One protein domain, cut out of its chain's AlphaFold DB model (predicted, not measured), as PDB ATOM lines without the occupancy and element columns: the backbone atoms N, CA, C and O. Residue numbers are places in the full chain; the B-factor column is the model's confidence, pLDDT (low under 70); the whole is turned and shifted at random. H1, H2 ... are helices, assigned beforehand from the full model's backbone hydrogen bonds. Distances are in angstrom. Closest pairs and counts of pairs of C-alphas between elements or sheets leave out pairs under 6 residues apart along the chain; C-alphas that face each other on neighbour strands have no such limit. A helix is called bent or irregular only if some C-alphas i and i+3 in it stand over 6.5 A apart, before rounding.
ATOM      1  N   LEU A 122     142.784 181.739 165.349       79.56
ATOM      2  CA  LEU A 122     141.804 181.797 164.266       79.56
ATOM      3  C   LEU A 122     141.176 183.193 164.116       79.56
ATOM      4  O   LEU A 122     141.044 183.688 163.000       79.56
ATOM      5  N   THR A 123     140.853 183.861 165.226       79.94
ATOM      6  CA  THR A 123     140.273 185.213 165.222       79.94
ATOM      7  C   THR A 123     141.261 186.244 164.677       79.94
ATOM      8  O   THR A 123     140.868 187.165 163.958       79.94
ATOM      9  N   ARG A 124     142.561 186.071 164.953       79.94
ATOM     10  CA  ARG A 124     143.621 186.920 164.384       79.94
ATOM     11  C   ARG A 124     143.714 186.769 162.866       79.94
ATOM     12  O   ARG A 124     143.737 187.774 162.161       79.94
ATOM     13  N   LEU A 125     143.697 185.531 162.368       81.62
ATOM     14  CA  LEU A 125     143.652 185.244 160.930       81.62
ATOM     15  C   LEU A 125     142.391 185.830 160.283       81.62
ATOM     16  O   LEU A 125     142.481 186.487 159.249       81.62
ATOM     17  N   GLN A 126     141.228 185.672 160.914       83.88
ATOM     18  CA  GLN A 126     139.975 186.229 160.407       83.88
ATOM     19  C   GLN A 126     140.013 187.759 160.325       83.88
ATOM     20  O   GLN A 126     139.601 188.310 159.310       83.88
ATOM     21  N   ARG A 127     140.534 188.462 161.340       81.44
ATOM     22  CA  ARG A 127     140.714 189.925 161.273       81.44
ATOM     23  C   ARG A 127     141.729 190.349 160.217       81.44
ATOM     24  O   ARG A 127     141.586 191.433 159.668       81.44
ATOM     25  N   PHE A 128     142.740 189.535 159.937       82.12
ATOM     26  CA  PHE A 128     143.713 189.849 158.895       82.12
ATOM     27  C   PHE A 128     143.094 189.748 157.493       82.12
ATOM     28  O   PHE A 128     143.230 190.673 156.701       82.12
ATOM     29  N   PHE A 129     142.365 188.665 157.201       82.00
ATOM     30  CA  PHE A 129     141.738 188.457 155.887       82.00
ATOM     31  C   PHE A 129     140.445 189.259 155.685       82.00
ATOM     32  O   PHE A 129     140.193 189.761 154.596       82.00
ATOM     33  N   PHE A 130     139.624 189.375 156.727       80.94
ATOM     34  CA  PHE A 130     138.280 189.960 156.675       80.94
ATOM     35  C   PHE A 130     138.133 191.179 157.594       80.94
ATOM     36  O   PHE A 130     137.027 191.538 157.997       80.94
ATOM     37  N   GLY A 131     139.241 191.812 157.978       81.88
ATOM     38  CA  GLY A 131     139.207 193.051 158.747       81.88
ATOM     39  C   GLY A 131     138.588 194.183 157.936       81.88
ATOM     40  O   GLY A 131     138.781 194.259 156.724       81.88
ATOM     41  N   GLY A 132     137.889 195.103 158.603       79.00
ATOM     42  CA  GLY A 132     137.232 196.233 157.933       79.00
ATOM     43  C   GLY A 132     138.178 197.057 157.051       79.00
ATOM     44  O   GLY A 132     137.778 197.470 155.972       79.00
ATOM     45  N   GLN A 133     139.445 197.207 157.459       73.44
ATOM     46  CA  GLN A 133     140.480 197.879 156.662       73.44
ATOM     47  C   GLN A 133     140.926 197.068 155.436       73.44
ATOM     48  O   GLN A 133     141.188 197.652 154.394       73.44
ATOM     49  N   ALA A 134     141.005 195.737 155.537       74.50
ATOM     50  CA  ALA A 134     141.344 194.877 154.399       74.50
ATOM     51  C   ALA A 134     140.202 194.844 153.370       74.50
ATOM     52  O   ALA A 134     140.433 194.840 152.162       74.50
ATOM     53  N   ILE A 135     138.955 194.868 153.845       77.31
ATOM     54  CA  ILE A 135     137.771 194.915 152.985       77.31
ATOM     55  C   ILE A 135     137.648 196.289 152.318       77.31
ATOM     56  O   ILE A 135     137.417 196.341 151.114       77.31
ATOM     57  N   SER A 136     137.841 197.391 153.052       78.38
ATOM     58  CA  SER A 136     137.722 198.737 152.478       78.38
ATOM     59  C   SER A 136     138.766 198.993 151.392       78.38
ATOM     60  O   SER A 136     138.402 199.429 150.309       78.38
ATOM     61  N   THR A 137     140.033 198.626 151.620       79.31
ATOM     62  CA  THR A 137     141.082 198.768 150.594       79.31
ATOM     63  C   THR A 137     140.803 197.921 149.356       79.31
ATOM     64  O   THR A 137     141.082 198.348 148.239       79.31
ATOM     65  N   THR A 138     140.211 196.737 149.533       77.19
ATOM     66  CA  THR A 138     139.812 195.877 148.412       77.19
ATOM     67  C   THR A 138     138.651 196.486 147.621       77.19
ATOM     68  O   THR A 138     138.666 196.447 146.393       77.19
ATOM     69  N   ILE A 139     137.655 197.068 148.298       81.56
ATOM     70  CA  ILE A 139     136.517 197.739 147.649       81.56
ATOM     71  C   ILE A 139     136.988 198.972 146.873       81.56
ATOM     72  O   ILE A 139     136.606 199.133 145.713       81.56
ATOM     73  N   ASP A 140     137.856 199.790 147.470       82.62
ATOM     74  CA  ASP A 140     138.421 200.975 146.820       82.62
ATOM     75  C   ASP A 140     139.219 200.588 145.562       82.62
ATOM     76  O   ASP A 140     139.058 201.198 144.506       82.62
ATOM     77  N   TYR A 141     140.007 199.508 145.628       83.25
ATOM     78  CA  TYR A 141     140.752 198.988 144.477       83.25
ATOM     79  C   TYR A 141     139.841 198.479 143.345       83.25
ATOM     80  O   TYR A 141     140.114 198.709 142.166       83.25
ATOM     81  N   ILE A 142     138.739 197.796 143.683       82.75
ATOM     82  CA  ILE A 142     137.753 197.332 142.693       82.75
ATOM     83  C   ILE A 142     137.076 198.522 142.000       82.75
ATOM     84  O   ILE A 142     136.844 198.464 140.789       82.75
ATOM     85  N   ALA A 143     136.779 199.592 142.744       82.25
ATOM     86  CA  ALA A 143     136.158 200.797 142.204       82.25
ATOM     87  C   ALA A 143     137.089 201.565 141.247       82.25
ATOM     88  O   ALA A 143     136.623 202.057 140.220       82.25
ATOM     89  N   ASP A 144     138.390 201.628 141.546       88.88
ATOM     90  CA  ASP A 144     139.376 202.334 140.715       88.88
ATOM     91  C   ASP A 144     139.715 201.569 139.417       88.88
ATOM     92  O   ASP A 144     139.997 202.158 138.368       88.88
ATOM     93  N   HIS A 145     139.638 200.233 139.440       86.06
ATOM     94  CA  HIS A 145     139.992 199.377 138.300       86.06
ATOM     95  C   HIS A 145     138.913 198.324 137.973       86.06
ATOM     96  O   HIS A 145     139.114 197.117 138.177       86.06
ATOM     97  N   PRO A 146     137.776 198.736 137.375       83.12
ATOM     98  CA  PRO A 146     136.636 197.849 137.126       83.12
ATOM     99  C   PRO A 146     136.924 196.756 136.085       83.12
ATOM    100  O   PRO A 146     136.461 195.626 136.217       83.12
ATOM    101  N   PHE A 147     137.720 197.047 135.051       88.56
ATOM    102  CA  PHE A 147     138.016 196.061 134.006       88.56
ATOM    103  C   PHE A 147     138.958 194.951 134.497       88.56
ATOM    104  O   PHE A 147     138.707 193.774 134.248       88.56
ATOM    105  N   TRP A 148     140.017 195.298 135.236       88.12
ATOM    106  CA  TRP A 148     140.984 194.325 135.761       88.12
ATOM    107  C   TRP A 148     140.382 193.431 136.846       88.12
ATOM    108  O   TRP A 148     140.597 192.217 136.833       88.12
ATOM    109  N   SER A 149     139.581 194.005 137.747       84.75
ATOM    110  CA  SER A 149     138.863 193.237 138.769       84.75
ATOM    111  C   SER A 149     137.860 192.254 138.150       84.75
ATOM    112  O   SER A 149     137.800 191.096 138.572       84.75
ATOM    113  N   ALA A 150     137.151 192.650 137.083       88.12
ATOM    114  CA  ALA A 150     136.255 191.760 136.345       88.12
ATOM    115  C   ALA A 150     136.994 190.562 135.720       88.12
ATOM    116  O   ALA A 150     136.541 189.421 135.853       88.12
ATOM    117  N   PHE A 151     138.157 190.785 135.095       91.62
ATOM    118  CA  PHE A 151     138.980 189.695 134.554       91.62
ATOM    119  C   PHE A 151     139.510 188.758 135.646       91.62
ATOM    120  O   PHE A 151     139.481 187.541 135.468       91.62
ATOM    121  N   ALA A 152     139.947 189.293 136.789       89.56
ATOM    122  CA  ALA A 152     140.424 188.487 137.912       89.56
ATOM    123  C   ALA A 152     139.310 187.605 138.513       89.56
ATOM    124  O   ALA A 152     139.534 186.427 138.811       89.56
ATOM    125  N   LEU A 153     138.085 188.132 138.635       89.25
ATOM    126  CA  LEU A 153     136.929 187.365 139.106       89.25
ATOM    127  C   LEU A 153     136.526 186.264 138.119       89.25
ATOM    128  O   LEU A 153     136.359 185.116 138.526       89.25
ATOM    129  N   LEU A 154     136.444 186.571 136.822       93.25
ATOM    130  CA  LEU A 154     136.158 185.569 135.787       93.25
ATOM    131  C   LEU A 154     137.240 184.481 135.724       93.25
ATOM    132  O   LEU A 154     136.918 183.294 135.639       93.25
ATOM    133  N   GLY A 155     138.514 184.868 135.825       94.75
ATOM    134  CA  GLY A 155     139.643 183.941 135.847       94.75
ATOM    135  C   GLY A 155     139.630 183.018 137.066       94.75
ATOM    136  O   GLY A 155     139.795 181.806 136.920       94.75
ATOM    137  N   SER A 156     139.378 183.557 138.262       91.56
ATOM    138  CA  SER A 156     139.304 182.749 139.488       91.56
ATOM    139  C   SER A 156     138.091 181.812 139.506       91.56
ATOM    140  O   SER A 156     138.222 180.661 139.923       91.56
ATOM    141  N   ALA A 157     136.941 182.243 138.975       92.94
ATOM    142  CA  ALA A 157     135.769 181.387 138.801       92.94
ATOM    143  C   ALA A 157     136.054 180.232 137.828       92.94
ATOM    144  O   ALA A 157     135.752 179.077 138.132       92.94
ATOM    145  N   TRP A 158     136.692 180.516 136.689       94.62
ATOM    146  CA  TRP A 158     137.082 179.484 135.728       94.62
ATOM    147  C   TRP A 158     138.100 178.502 136.322       94.62
ATOM    148  O   TRP A 158     137.946 177.289 136.184       94.62
ATOM    149  N   PHE A 159     139.089 179.009 137.064       93.81
ATOM    150  CA  PHE A 159     140.059 178.180 137.776       93.81
ATOM    151  C   PHE A 159     139.389 177.275 138.819       93.81
ATOM    152  O   PHE A 159     139.675 176.081 138.860       93.81
ATOM    153  N   MET A 160     138.445 177.796 139.608       90.88
ATOM    154  CA  MET A 160     137.663 176.992 140.556       90.88
ATOM    155  C   MET A 160     136.852 175.896 139.856       90.88
ATOM    156  O   MET A 160     136.808 174.770 140.350       90.88
ATOM    157  N   VAL A 161     136.260 176.174 138.689       90.62
ATOM    158  CA  VAL A 161     135.553 175.158 137.890       90.62
ATOM    159  C   VAL A 161     136.513 174.076 137.398       90.62
ATOM    160  O   VAL A 161     136.187 172.892 137.494       90.62
ATOM    161  N   LEU A 162     137.701 174.449 136.913       88.44
ATOM    162  CA  LEU A 162     138.718 173.483 136.500       88.44
ATOM    163  C   LEU A 162     139.183 172.607 137.660       88.44
ATOM    164  O   LEU A 162     139.199 171.386 137.533       88.44
ATOM    165  N   VAL A 163     139.521 173.218 138.794       88.25
ATOM    166  CA  VAL A 163     139.919 172.510 140.014       88.25
ATOM    167  C   VAL A 163     138.803 171.555 140.428       88.25
ATOM    168  O   VAL A 163     139.048 170.361 140.574       88.25
ATOM    169  N   PHE A 164     137.558 172.022 140.517       87.69
ATOM    170  CA  PHE A 164     136.431 171.163 140.864       87.69
ATOM    171  C   PHE A 164     136.268 169.998 139.882       87.69
ATOM    172  O   PHE A 164     136.090 168.870 140.323       87.69
ATOM    173  N   ARG A 165     136.393 170.217 138.566       83.25
ATOM    174  CA  ARG A 165     136.341 169.135 137.566       83.25
ATOM    175  C   ARG A 165     137.482 168.131 137.734       83.25
ATOM    176  O   ARG A 165     137.224 166.933 137.697       83.25
ATOM    177  N   CYS A 166     138.704 168.597 137.982       80.06
ATOM    178  CA  CYS A 166     139.861 167.734 138.209       80.06
ATOM    179  C   CYS A 166     139.722 166.905 139.499       80.06
ATOM    180  O   CYS A 166     139.995 165.707 139.501       80.06
ATOM    181  N   PHE A 167     139.272 167.519 140.598       79.69
ATOM    182  CA  PHE A 167     139.144 166.847 141.896       79.69
ATOM    183  C   PHE A 167     137.832 166.056 142.054       79.69
ATOM    184  O   PHE A 167     137.800 165.115 142.851       79.69
ATOM    185  N   ALA A 168     136.785 166.351 141.271       78.00
ATOM    186  CA  ALA A 168     135.523 165.595 141.238       78.00
ATOM    187  C   ALA A 168     135.742 164.120 140.868       78.00
ATOM    188  O   ALA A 168     135.108 163.225 141.418       78.00
ATOM    189  N   VAL A 169     136.693 163.864 139.970       76.06
ATOM    190  CA  VAL A 169     137.064 162.517 139.511       76.06
ATOM    191  C   VAL A 169     137.746 161.697 140.621       76.06
ATOM    192  O   VAL A 169     137.722 160.464 140.607       76.06
ATOM    193  N   HIS A 170     138.308 162.381 141.620       71.62
ATOM    194  CA  HIS A 170     138.964 161.785 142.781       71.62
ATOM    195  C   HIS A 170     138.077 161.734 144.030       71.62
ATOM    196  O   HIS A 170     138.470 161.118 145.021       71.62
ATOM    197  N   THR A 171     136.900 162.366 144.020       77.75
ATOM    198  CA  THR A 171     136.038 162.408 145.207       77.75
ATOM    199  C   THR A 171     135.251 161.096 145.323       77.75
ATOM    200  O   THR A 171     134.475 160.770 144.421       77.75
ATOM    201  N   PRO A 172     135.421 160.310 146.404       68.31
ATOM    202  CA  PRO A 172     134.706 159.049 146.560       68.31
ATOM    203  C   PRO A 172     133.205 159.301 146.733       68.31
ATOM    204  O   PRO A 172     132.779 160.013 147.640       68.31
ATOM    205  N   SER A 173     132.395 158.714 145.850       69.50
ATOM    206  CA  SER A 173     130.935 158.769 145.926       69.50
ATOM    207  C   SER A 173     130.400 157.453 146.479       69.50
ATOM    208  O   SER A 173     130.768 156.386 146.001       69.50
ATOM    209  N   SER A 174     129.490 157.527 147.451       72.69
ATOM    210  CA  SER A 174     128.814 156.353 148.028       72.69
ATOM    211  C   SER A 174     127.703 155.786 147.123       72.69
ATOM    212  O   SER A 174     126.945 154.916 147.539       72.69
ATOM    213  N   ASN A 175     127.545 156.311 145.900       75.75
ATOM    214  CA  ASN A 175     126.521 155.865 144.959       75.75
ATOM    215  C   ASN A 175     127.008 154.621 144.181       75.75
ATOM    216  O   ASN A 175     127.911 154.761 143.350       75.75
ATOM    217  N   PRO A 176     126.389 153.440 144.369       74.25
ATOM    218  CA  PRO A 176     126.802 152.188 143.726       74.25
ATOM    219  C   PRO A 176     126.593 152.159 142.201       74.25
ATOM    220  O   PRO A 176     127.139 151.288 141.533       74.25
ATOM    221  N   HIS A 177     125.837 153.105 141.630       74.12
ATOM    222  CA  HIS A 177     125.607 153.206 140.183       74.12
ATOM    223  C   HIS A 177     126.615 154.105 139.448       74.12
ATOM    224  O   HIS A 177     126.528 154.250 138.228       74.12
ATOM    225  N   LYS A 178     127.563 154.734 140.155       73.44
ATOM    226  CA  LYS A 178     128.622 155.539 139.530       73.44
ATOM    227  C   LYS A 178     129.896 154.715 139.354       73.44
ATOM    228  O   LYS A 178     130.215 153.863 140.180       73.44
ATOM    229  N   LYS A 179     130.643 154.994 138.278       74.12
ATOM    230  CA  LYS A 179     131.986 154.430 138.075       74.12
ATOM    231  C   LYS A 179     132.866 154.748 139.303       74.12
ATOM    232  O   LYS A 179     132.730 155.838 139.866       74.12
ATOM    233  N   PRO A 180     133.757 153.830 139.720       72.69
ATOM    234  CA  PRO A 180     134.648 154.073 140.848       72.69
ATOM    235  C   PRO A 180     135.588 155.260 140.563       72.69
ATOM    236  O   PRO A 180     135.988 155.451 139.413       72.69
ATOM    237  N   PRO A 181     135.954 156.054 141.587       72.69
ATOM    238  CA  PRO A 181     136.844 157.202 141.425       72.69
ATOM    239  C   PRO A 181     138.246 156.756 140.988       72.69
ATOM    240  O   PRO A 181     138.752 155.720 141.432       72.69
ATOM    241  N   TYR A 182     138.903 157.555 140.146       72.50
ATOM    242  CA  TYR A 182     140.262 157.257 139.693       72.50
ATOM    243  C   TYR A 182     141.265 157.484 140.831       72.50
ATOM    244  O   TYR A 182     141.165 158.444 141.603       72.50
ATOM    245  N   LYS A 183     142.278 156.617 140.942       77.94
ATOM    246  CA  LYS A 183     143.353 156.786 141.928       77.94
ATOM    247  C   LYS A 183     144.338 157.843 141.438       77.94
ATOM    248  O   LYS A 183     144.766 157.810 140.289       77.94
ATOM    249  N   LEU A 184     144.785 158.719 142.340       76.00
ATOM    250  CA  LEU A 184     145.742 159.791 142.029       76.00
ATOM    251  C   LEU A 184     147.016 159.264 141.331       76.00
ATOM    252  O   LEU A 184     147.526 159.879 140.401       76.00
ATOM    253  N   LYS A 185     147.494 158.078 141.740       77.25
ATOM    254  CA  LYS A 185     148.674 157.410 141.163       77.25
ATOM    255  C   LYS A 185     148.513 157.059 139.680       77.25
ATOM    256  O   LYS A 185     149.500 157.098 138.950       77.25
ATOM    257  N   ASP A 186     147.302 156.724 139.248       73.75
ATOM    258  CA  ASP A 186     147.024 156.313 137.869       73.75
ATOM    259  C   ASP A 186     146.855 157.544 136.963       73.75
ATOM    260  O   ASP A 186     147.364 157.566 135.843       73.75
ATOM    261  N   THR A 187     146.269 158.622 137.496       74.00
ATOM    262  CA  THR A 187     146.183 159.933 136.831       74.00
ATOM    263  C   THR A 187     147.555 160.568 136.588       74.00
ATOM    264  O   THR A 187     147.780 161.134 135.524       74.00
ATOM    265  N   ILE A 188     148.502 160.443 137.525       78.31
ATOM    266  CA  ILE A 188     149.867 160.981 137.354       78.31
ATOM    267  C   ILE A 188     150.608 160.278 136.203       78.31
ATOM    268  O   ILE A 188     151.377 160.915 135.487       78.31
ATOM    269  N   LYS A 189     150.369 158.975 136.001       80.69
ATOM    270  CA  LYS A 189     150.978 158.207 134.901       80.69
ATOM    271  C   LYS A 189     150.346 158.522 133.543       80.69
ATOM    272  O   LYS A 189     151.047 158.494 132.535       80.69
ATOM    273  N   HIS A 190     149.047 158.828 133.515       78.25
ATOM    274  CA  HIS A 190     148.290 159.093 132.287       78.25
ATOM    275  C   HIS A 190     147.297 160.262 132.467       78.25
ATOM    276  O   HIS A 190     146.091 160.035 132.602       78.25
ATOM    277  N   PRO A 191     147.768 161.523 132.431       69.62
ATOM    278  CA  PRO A 191     146.961 162.695 132.794       69.62
ATOM    279  C   PRO A 191     145.810 162.990 131.820       69.62
ATOM    280  O   PRO A 191     144.789 163.544 132.218       69.62
ATOM    281  N   LEU A 192     145.933 162.581 130.552       72.38
ATOM    282  CA  LEU A 192     144.913 162.823 129.523       72.38
ATOM    283  C   LEU A 192     143.650 161.967 129.699       72.38
ATOM    284  O   LEU A 192     142.607 162.301 129.141       72.38
ATOM    285  N   ASN A 193     143.708 160.897 130.497       70.12
ATOM    286  CA  ASN A 193     142.554 160.023 130.720       70.12
ATOM    287  C   ASN A 193     141.451 160.697 131.551       70.12
ATOM    288  O   ASN A 193     140.296 160.308 131.437       70.12
ATOM    289  N   VAL A 194     141.785 161.734 132.330       65.94
ATOM    290  CA  VAL A 194     140.825 162.499 133.150       65.94
ATOM    291  C   VAL A 194     139.886 163.361 132.299       65.94
ATOM    292  O   VAL A 194     138.794 163.688 132.742       65.94
ATOM    293  N   PHE A 195     140.290 163.708 131.075       66.00
ATOM    294  CA  PHE A 195     139.515 164.561 130.164       66.00
ATOM    295  C   PHE A 195     138.741 163.771 129.094       66.00
ATOM    296  O   PHE A 195     138.163 164.376 128.194       66.00
ATOM    297  N   LYS A 196     138.792 162.430 129.135       65.88
ATOM    298  CA  LYS A 196     138.218 161.544 128.107       65.88
ATOM    299  C   LYS A 196     136.786 161.075 128.425       65.88
ATOM    300  O   LYS A 196     136.119 160.569 127.527       65.88
TER     301      LYS A 196
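What this domain is: This is residues 122 to 196 of the 197 residues of the protein "disintegrin and metalloproteinase domain-containing protein 10 isoform X3" of Ixodes scapularis (UniProt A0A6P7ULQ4). The model is an open chain of helices with no packed core: H1 and H2 follow each other as an arm at one end, the long H3 turns off from the end of H2 at a corner, and at the far end of H3 a looping stretch, residues 169 to 183, leads to the short H4 and H5. No two helices touch, and H3 makes much of the length. The printed part has 75 residues with five named helices, in the order H1, H2, H3, H4, H5, and no named strand; the class is all helix. It is extended, with a radius of gyration of the C-alphas of 19.3 A, and its C-alphas span 48 by 33 by 25 A along their three main axes.

Where its parts are: H1, residues 122 to 130, begins with C-alpha 122 at (141.804, 181.797, 164.266) and is 11.7 A long from first to last C-alpha. H2, residues 132 to 144, is 18.4 A long. H3, residues 146 to 168, is the longest helix, 32.5 A from C-alpha 146 at (136.636, 197.849, 137.126) to C-alpha 168 at (135.523, 165.595, 141.238). H4 is residues 184 to 189, 9.0 A. H5 is residues 191 to 195, 8.1 A, and ends with C-alpha 195 at (139.515, 164.561, 130.164). H5 is neither bent nor irregular, but only just: C-alphas 191 and 194 are 6.1 A apart.

How they stand to each other: H1 and H2 are close but not clearly touching; their closest C-alphas, those of Phe 128 and Ala 134, are 7.1 A apart. They run the same way at a shallow tilt of 21 degrees. H2 and H3 are close but not clearly touching, with the C-alphas of Ile 142 and Ser 149 closest at 5.8 A. They run opposite ways at a steep tilt of 66 degrees. H3 and H5 are close but not clearly touching, the closest C-alphas being those of Cys 166 and Val 194, 7.3 A apart. H4 and H5 are close but not clearly touching, with the C-alphas of Thr 187 and Val 194 closest at 7.0 A. H3 and H4 are apart, and H1 is apart from H3, H4 and H5. In H1, H2 and H3 every O i to N i+4 pair is within hydrogen-bond range; in H4 it is 1 of 2, and in H5 0 of 1, with 1 of 2 O i to N i+3 pairs within range.

The domain as a whole: The two C-alphas farthest apart, those of Asp 144 and Pro 176, are 51.8 A apart. The printed part has no cut. The link from H3 to H4, 15 residues, is long; the other three are tight. The mean pLDDT of the printed part is 80.3, and residues 172 to 173, 191 and 194 to 196 are under 70.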